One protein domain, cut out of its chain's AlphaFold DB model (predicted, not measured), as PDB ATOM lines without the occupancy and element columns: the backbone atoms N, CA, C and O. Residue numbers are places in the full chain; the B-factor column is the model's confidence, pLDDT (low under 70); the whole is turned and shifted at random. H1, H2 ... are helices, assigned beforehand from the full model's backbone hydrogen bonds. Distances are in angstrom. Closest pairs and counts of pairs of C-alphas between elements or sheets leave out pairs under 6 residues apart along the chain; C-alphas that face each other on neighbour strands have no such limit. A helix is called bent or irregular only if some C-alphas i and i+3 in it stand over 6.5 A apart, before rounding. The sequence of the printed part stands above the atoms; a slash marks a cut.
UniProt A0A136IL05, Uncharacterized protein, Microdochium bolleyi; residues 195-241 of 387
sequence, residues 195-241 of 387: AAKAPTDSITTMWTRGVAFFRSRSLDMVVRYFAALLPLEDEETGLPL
ATOM      1  N   ALA A 195     159.468  15.979 107.814       60.44
ATOM      2  CA  ALA A 195     158.931  15.146 106.745       60.44
ATOM      3  C   ALA A 195     157.829  14.168 107.192       60.44
ATOM      4  O   ALA A 195     157.133  13.619 106.345       60.44
ATOM      5  N   ALA A 196     157.651  13.939 108.500       58.47
ATOM      6  CA  ALA A 196     156.555  13.124 109.025       58.47
ATOM      7  C   ALA A 196     155.269  13.933 109.289       58.47
ATOM      8  O   ALA A 196     154.235  13.338 109.588       58.47
ATOM      9  N   LYS A 197     155.322  15.273 109.209       57.84
ATOM     10  CA  LYS A 197     154.177  16.174 109.454       57.84
ATOM     11  C   LYS A 197     153.689  16.935 108.221       57.84
ATOM     12  O   LYS A 197     152.596  17.487 108.263       57.84
ATOM     13  N   ALA A 198     154.477  16.977 107.152       56.84
ATOM     14  CA  ALA A 198     154.128  17.645 105.903       56.84
ATOM     15  C   ALA A 198     154.078  16.623 104.752       56.84
ATOM     16  O   ALA A 198     154.970  15.775 104.679       56.84
ATOM     17  N   PRO A 199     153.099  16.704 103.827       61.19
ATOM     18  CA  PRO A 199     153.156  15.971 102.564       61.19
ATOM     19  C   PRO A 199     154.490  16.222 101.847       61.19
ATOM     20  O   PRO A 199     155.027  17.328 101.924       61.19
ATOM     21  N   THR A 200     155.023  15.233 101.127       58.19
ATOM     22  CA  THR A 200     156.374  15.306 100.536       58.19
ATOM     23  C   THR A 200     156.592  16.556  99.667       58.19
ATOM     24  O   THR A 200     157.650  17.182  99.742       58.19
ATOM     25  N   ASP A 201     155.567  16.987  98.927       64.12
ATOM     26  CA  ASP A 201     155.606  18.186  98.071       64.12
ATOM     27  C   ASP A 201     155.542  19.508  98.869       64.12
ATOM     28  O   ASP A 201     156.051  20.552  98.439       64.12
ATOM     29  N   SER A 202     154.978  19.470 100.080       68.50
ATOM     30  CA  SER A 202     154.927  20.610 101.002       68.50
ATOM     31  C   SER A 202     156.307  20.927 101.590       68.50
ATOM     32  O   SER A 202     156.650  22.097 101.717       68.50
ATOM     33  N   ILE A 203     157.159  19.926 101.850       69.44
ATOM     34  CA  ILE A 203     158.513  20.126 102.416       69.44
ATOM     35  C   ILE A 203     159.368  21.023 101.508       69.44
ATOM     36  O   ILE A 203     159.950  22.012 101.960       69.44
ATOM     37  N   THR A 204     159.420  20.700 100.212       76.44
ATOM     38  CA  THR A 204     160.170  21.471  99.208       76.44
ATOM     39  C   THR A 204     159.609  22.886  99.075       76.44
ATOM     40  O   THR A 204     160.371  23.853  99.012       76.44
ATOM     41  N   THR A 205     158.281  23.021  99.102       80.62
ATOM     42  CA  THR A 205     157.584  24.314  99.049       80.62
ATOM     43  C   THR A 205     157.897  25.176 100.278       80.62
ATOM     44  O   THR A 205     158.253  26.346 100.142       80.62
ATOM     45  N   MET A 206     157.846  24.588 101.475       82.19
ATOM     46  CA  MET A 206     158.155  25.219 102.760       82.19
ATOM     47  C   MET A 206     159.607  25.685 102.846       82.19
ATOM     48  O   MET A 206     159.854  26.840 103.194       82.19
ATOM     49  N   TRP A 207     160.570  24.833 102.478       87.25
ATOM     50  CA  TRP A 207     161.980  25.225 102.441       87.25
ATOM     51  C   TRP A 207     162.233  26.326 101.410       87.25
ATOM     52  O   TRP A 207     162.897  27.308 101.730       87.25
ATOM     53  N   THR A 208     161.644  26.234 100.213       87.88
ATOM     54  CA  THR A 208     161.790  27.267  99.171       87.88
ATOM     55  C   THR A 208     161.221  28.613  99.629       87.88
ATOM     56  O   THR A 208     161.892  29.639  99.504       87.88
ATOM     57  N   ARG A 209     160.028  28.623 100.245       85.88
ATOM     58  CA  ARG A 209     159.435  29.832 100.845       85.88
ATOM     59  C   ARG A 209     160.269  30.360 102.014       85.88
ATOM     60  O   ARG A 209     160.425  31.570 102.130       85.88
ATOM     61  N   GLY A 210     160.854  29.485 102.833       87.38
ATOM     62  CA  GLY A 210     161.772  29.859 103.914       87.38
ATOM     63  C   GLY A 210     163.055  30.516 103.396       87.38
ATOM     64  O   GLY A 210     163.449  31.574 103.883       87.38
ATOM     65  N   VAL A 211     163.676  29.950 102.356       89.12
ATOM     66  CA  VAL A 211     164.834  30.542 101.665       89.12
ATOM     67  C   VAL A 211     164.475  31.904 101.072       89.12
ATOM     68  O   VAL A 211     165.234  32.855 101.249       89.12
ATOM     69  N   ALA A 212     163.324  32.028 100.407       87.81
ATOM     70  CA  ALA A 212     162.855  33.301  99.865       87.81
ATOM     71  C   ALA A 212     162.616  34.343 100.975       87.81
ATOM     72  O   ALA A 212     163.135  35.453 100.873       87.81
ATOM     73  N   PHE A 213     161.957  33.966 102.077       88.81
ATOM     74  CA  PHE A 213     161.764  34.817 103.257       88.81
ATOM     75  C   PHE A 213     163.087  35.332 103.838       88.81
ATOM     76  O   PHE A 213     163.242  36.538 104.010       88.81
ATOM     77  N   PHE A 214     164.077  34.469 104.077       88.12
ATOM     78  CA  PHE A 214     165.363  34.922 104.621       88.12
ATOM     79  C   PHE A 214     166.210  35.743 103.636       88.12
ATOM     80  O   PHE A 214     167.117  36.453 104.075       88.12
ATOM     81  N   ARG A 215     165.932  35.673 102.325       86.06
ATOM     82  CA  ARG A 215     166.628  36.458 101.290       86.06
ATOM     83  C   ARG A 215     165.988  37.819 101.029       86.06
ATOM     84  O   ARG A 215     166.724  38.793 100.908       86.06
ATOM     85  N   SER A 216     164.659  37.895 100.916       85.31
ATOM     86  CA  SER A 216     163.956  39.163 100.667       85.31
ATOM     87  C   SER A 216     163.656  39.934 101.949       85.31
ATOM     88  O   SER A 216     163.562  41.156 101.903       85.31
ATOM     89  N   ARG A 217     163.442  39.218 103.066       83.75
ATOM     90  CA  ARG A 217     162.922  39.724 104.349       83.75
ATOM     91  C   ARG A 217     161.602  40.518 104.239       83.75
ATOM     92  O   ARG A 217     161.167  41.125 105.213       83.75
ATOM     93  N   SER A 218     160.921  40.474 103.091       87.56
ATOM     94  CA  SER A 218     159.686  41.223 102.837       87.56
ATOM     95  C   SER A 218     158.498  40.685 103.643       87.56
ATOM     96  O   SER A 218     158.385  39.479 103.867       87.56
ATOM     97  N   LEU A 219     157.564  41.571 104.019       88.44
ATOM     98  CA  LEU A 219     156.310  41.176 104.680       88.44
ATOM     99  C   LEU A 219     155.500  40.196 103.820       88.44
ATOM    100  O   LEU A 219     154.968  39.222 104.336       88.44
ATOM    101  N   ASP A 220     155.469  40.416 102.506       88.00
ATOM    102  CA  ASP A 220     154.884  39.487 101.534       88.00
ATOM    103  C   ASP A 220     155.452  38.062 101.695       88.00
ATOM    104  O   ASP A 220     154.689  37.108 101.853       88.00
ATOM    105  N   MET A 221     156.778  37.905 101.794       88.56
ATOM    106  CA  MET A 221     157.370  36.583 102.005       88.56
ATOM    107  C   MET A 221     157.160  36.028 103.418       88.56
ATOM    108  O   MET A 221     157.037  34.811 103.558       88.56
ATOM    109  N   VAL A 222     157.064  36.877 104.451       89.00
ATOM    110  CA  VAL A 222     156.625  36.458 105.799       89.00
ATOM    111  C   VAL A 222     155.235  35.824 105.717       89.00
ATOM    112  O   VAL A 222     155.040  34.698 106.175       89.00
ATOM    113  N   VAL A 223     154.273  36.518 105.099       89.06
ATOM    114  CA  VAL A 223     152.886  36.048 104.997       89.06
ATOM    115  C   VAL A 223     152.802  34.790 104.135       89.06
ATOM    116  O   VAL A 223     152.199  33.813 104.568       89.06
ATOM    117  N   ARG A 224     153.474  34.736 102.977       86.38
ATOM    118  CA  ARG A 224     153.532  33.528 102.127       86.38
ATOM    119  C   ARG A 224     154.146  32.324 102.839       86.38
ATOM    120  O   ARG A 224     153.722  31.194 102.585       86.38
ATOM    121  N   TYR A 225     155.140  32.544 103.701       86.12
ATOM    122  CA  TYR A 225     155.754  31.492 104.509       86.12
ATOM    123  C   TYR A 225     154.792  30.966 105.582       86.12
ATOM    124  O   TYR A 225     154.608  29.757 105.686       86.12
ATOM    125  N   PHE A 226     154.116  31.847 106.327       84.69
ATOM    126  CA  PHE A 226     153.128  31.418 107.324       84.69
ATOM    127  C   PHE A 226     151.858  30.823 106.699       84.69
ATOM    128  O   PHE A 226     151.343  29.839 107.218       84.69
ATOM    129  N   ALA A 227     151.403  31.323 105.549       83.94
ATOM    130  CA  ALA A 227     150.287  30.738 104.803       83.94
ATOM    131  C   ALA A 227     150.578  29.302 104.330       83.94
ATOM    132  O   ALA A 227     149.658  28.506 104.202       83.94
ATOM    133  N   ALA A 228     151.849  28.940 104.115       80.75
ATOM    134  CA  ALA A 228     152.246  27.572 103.766       80.75
ATOM    135  C   ALA A 228     152.207  26.582 104.948       80.75
ATOM    136  O   ALA A 228     152.280  25.375 104.725       80.75
ATOM    137  N   LEU A 229     152.108  27.076 106.189       79.25
ATOM    138  CA  LEU A 229     151.912  26.252 107.388       79.25
ATOM    139  C   LEU A 229     150.436  25.921 107.647       79.25
ATOM    140  O   LEU A 229     150.152  25.079 108.498       79.25
ATOM    141  N   LEU A 230     149.512  26.593 106.958       79.06
ATOM    142  CA  LEU A 230     148.081  26.336 107.071       79.06
ATOM    143  C   LEU A 230     147.672  25.190 106.126       79.06
ATOM    144  O   LEU A 230     148.281  25.032 105.063       79.06
ATOM    145  N   PRO A 231     146.652  24.386 106.481       72.50
ATOM    146  CA  PRO A 231     146.026  23.455 105.546       72.50
ATOM    147  C   PRO A 231     145.554  24.175 104.274       72.50
ATOM    148  O   PRO A 231     145.116  25.321 104.331       72.50
ATOM    149  N   LEU A 232     145.636  23.502 103.122       66.44
ATOM    150  CA  LEU A 232     145.181  24.062 101.839       66.44
ATOM    151  C   LEU A 232     143.651  24.186 101.751       66.44
ATOM    152  O   LEU A 232     143.148  24.984 100.963       66.44
ATOM    153  N   GLU A 233     142.936  23.406 102.557       61.84
ATOM    154  CA  GLU A 233     141.481  23.380 102.649       61.84
ATOM    155  C   GLU A 233     141.085  23.636 104.108       61.84
ATOM    156  O   GLU A 233     141.553  22.938 105.012       61.84
ATOM    157  N   ASP A 234     140.222  24.626 104.346       59.84
ATOM    158  CA  ASP A 234     139.509  24.735 105.619       59.84
ATOM    159  C   ASP A 234     138.442  23.631 105.655       59.84
ATOM    160  O   ASP A 234     137.369  23.778 105.068       59.84
ATOM    161  N   GLU A 235     138.715  22.540 106.376       59.81
ATOM    162  CA  GLU A 235     137.774  21.426 106.619       59.81
ATOM    163  C   GLU A 235     136.389  21.902 107.119       59.81
ATOM    164  O   GLU A 235     135.381  21.225 106.921       59.81
ATOM    165  N   GLU A 236     136.323  23.075 107.761       59.47
ATOM    166  CA  GLU A 236     135.099  23.637 108.350       59.47
ATOM    167  C   GLU A 236     134.306  24.562 107.401       59.47
ATOM    168  O   GLU A 236     133.100  24.731 107.590       59.47
ATOM    169  N   THR A 237     134.929  25.142 106.362       63.12
ATOM    170  CA  THR A 237     134.240  26.056 105.420       63.12
ATOM    171  C   THR A 237     134.228  25.582 103.968       63.12
ATOM    172  O   THR A 237     133.379  26.033 103.197       63.12
ATOM    173  N   GLY A 238     135.139  24.687 103.572       61.88
ATOM    174  CA  GLY A 238     135.309  24.235 102.187       61.88
ATOM    175  C   GLY A 238     135.717  25.346 101.209       61.88
ATOM    176  O   GLY A 238     135.684  25.137  99.996       61.88
ATOM    177  N   LEU A 239     136.068  26.532 101.714       61.44
ATOM    178  CA  LEU A 239     136.555  27.644 100.911       61.44
ATOM    179  C   LEU A 239     138.085  27.577 100.835       61.44
ATOM    180  O   LEU A 239     138.732  27.304 101.850       61.44
ATOM    181  N   PRO A 240     138.690  27.862  99.667       60.12
ATOM    182  CA  PRO A 240     140.121  28.106  99.607       60.12
ATOM    183  C   PRO A 240     140.464  29.263 100.546       60.12
ATOM    184  O   PRO A 240     139.812  30.313 100.497       60.12
ATOM    185  N   LEU A 241     141.508  29.099 101.361       61.53
ATOM    186  CA  LEU A 241     142.113  30.245 102.036       61.53
ATOM    187  C   LEU A 241     142.444  31.317 100.984       61.53
ATOM    188  O   LEU A 241     142.821  30.954  99.864       61.53
TER     189      LEU A 241
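AT A GLANCE: This is residues 195 to 241 of the 387 residues of an uncharacterized protein of Microdochium bolleyi (UniProt A0A136IL05). A helical hairpin of one long helix, H1, and a shorter one, H2, lies side by side and runs opposite ways, with a stretch without named elements, residues 228 to 241, leading away from the end of H2 and folding back on itself as a loose hook. The turn of the hairpin, residues 215 to 220, and the bow of the hook, residues 234 to 239, stick out. The printed part has 47 residues with two named helices, H1 then H2, and no named strand; the class is all helix. It is only just loose, close to compact, with a radius of gyration of the C-alphas of 11.9 A, and flat, spanning 34 by 25 by 11 A.

HOW THE PARTS SIT: H1, residues 200 to 216, and H2, residues 219 to 227, form a helical hairpin with a tight link of 2 residues. They touch, H1 with residues 206 to 213 alone, and the closest C-alphas, those of Phe 213 and Met 221, are 4.9 A apart. Their lines stand at a shallow tilt of 18 degrees, opposite ways. In H2 every O i to N i+4 pair is within hydrogen-bond range; in H1 12 of 13 are.

IN THESE COORDINATES: H1 begins at C-alpha 200, (156.374, 15.306, 100.536), and is 25.0 A long from first to last C-alpha. H2 is 12.1 A long and ends at C-alpha 227, (150.287, 30.738, 104.803). Neither helix is bent.

THE WHOLE: The two C-alphas farthest apart are those of Arg 215 and Glu 236, 34.8 A. The printed part has no cut. The mean pLDDT of the printed part is 75.5, and residues 195 to 203 and 232 to 241 are under 70 in this model.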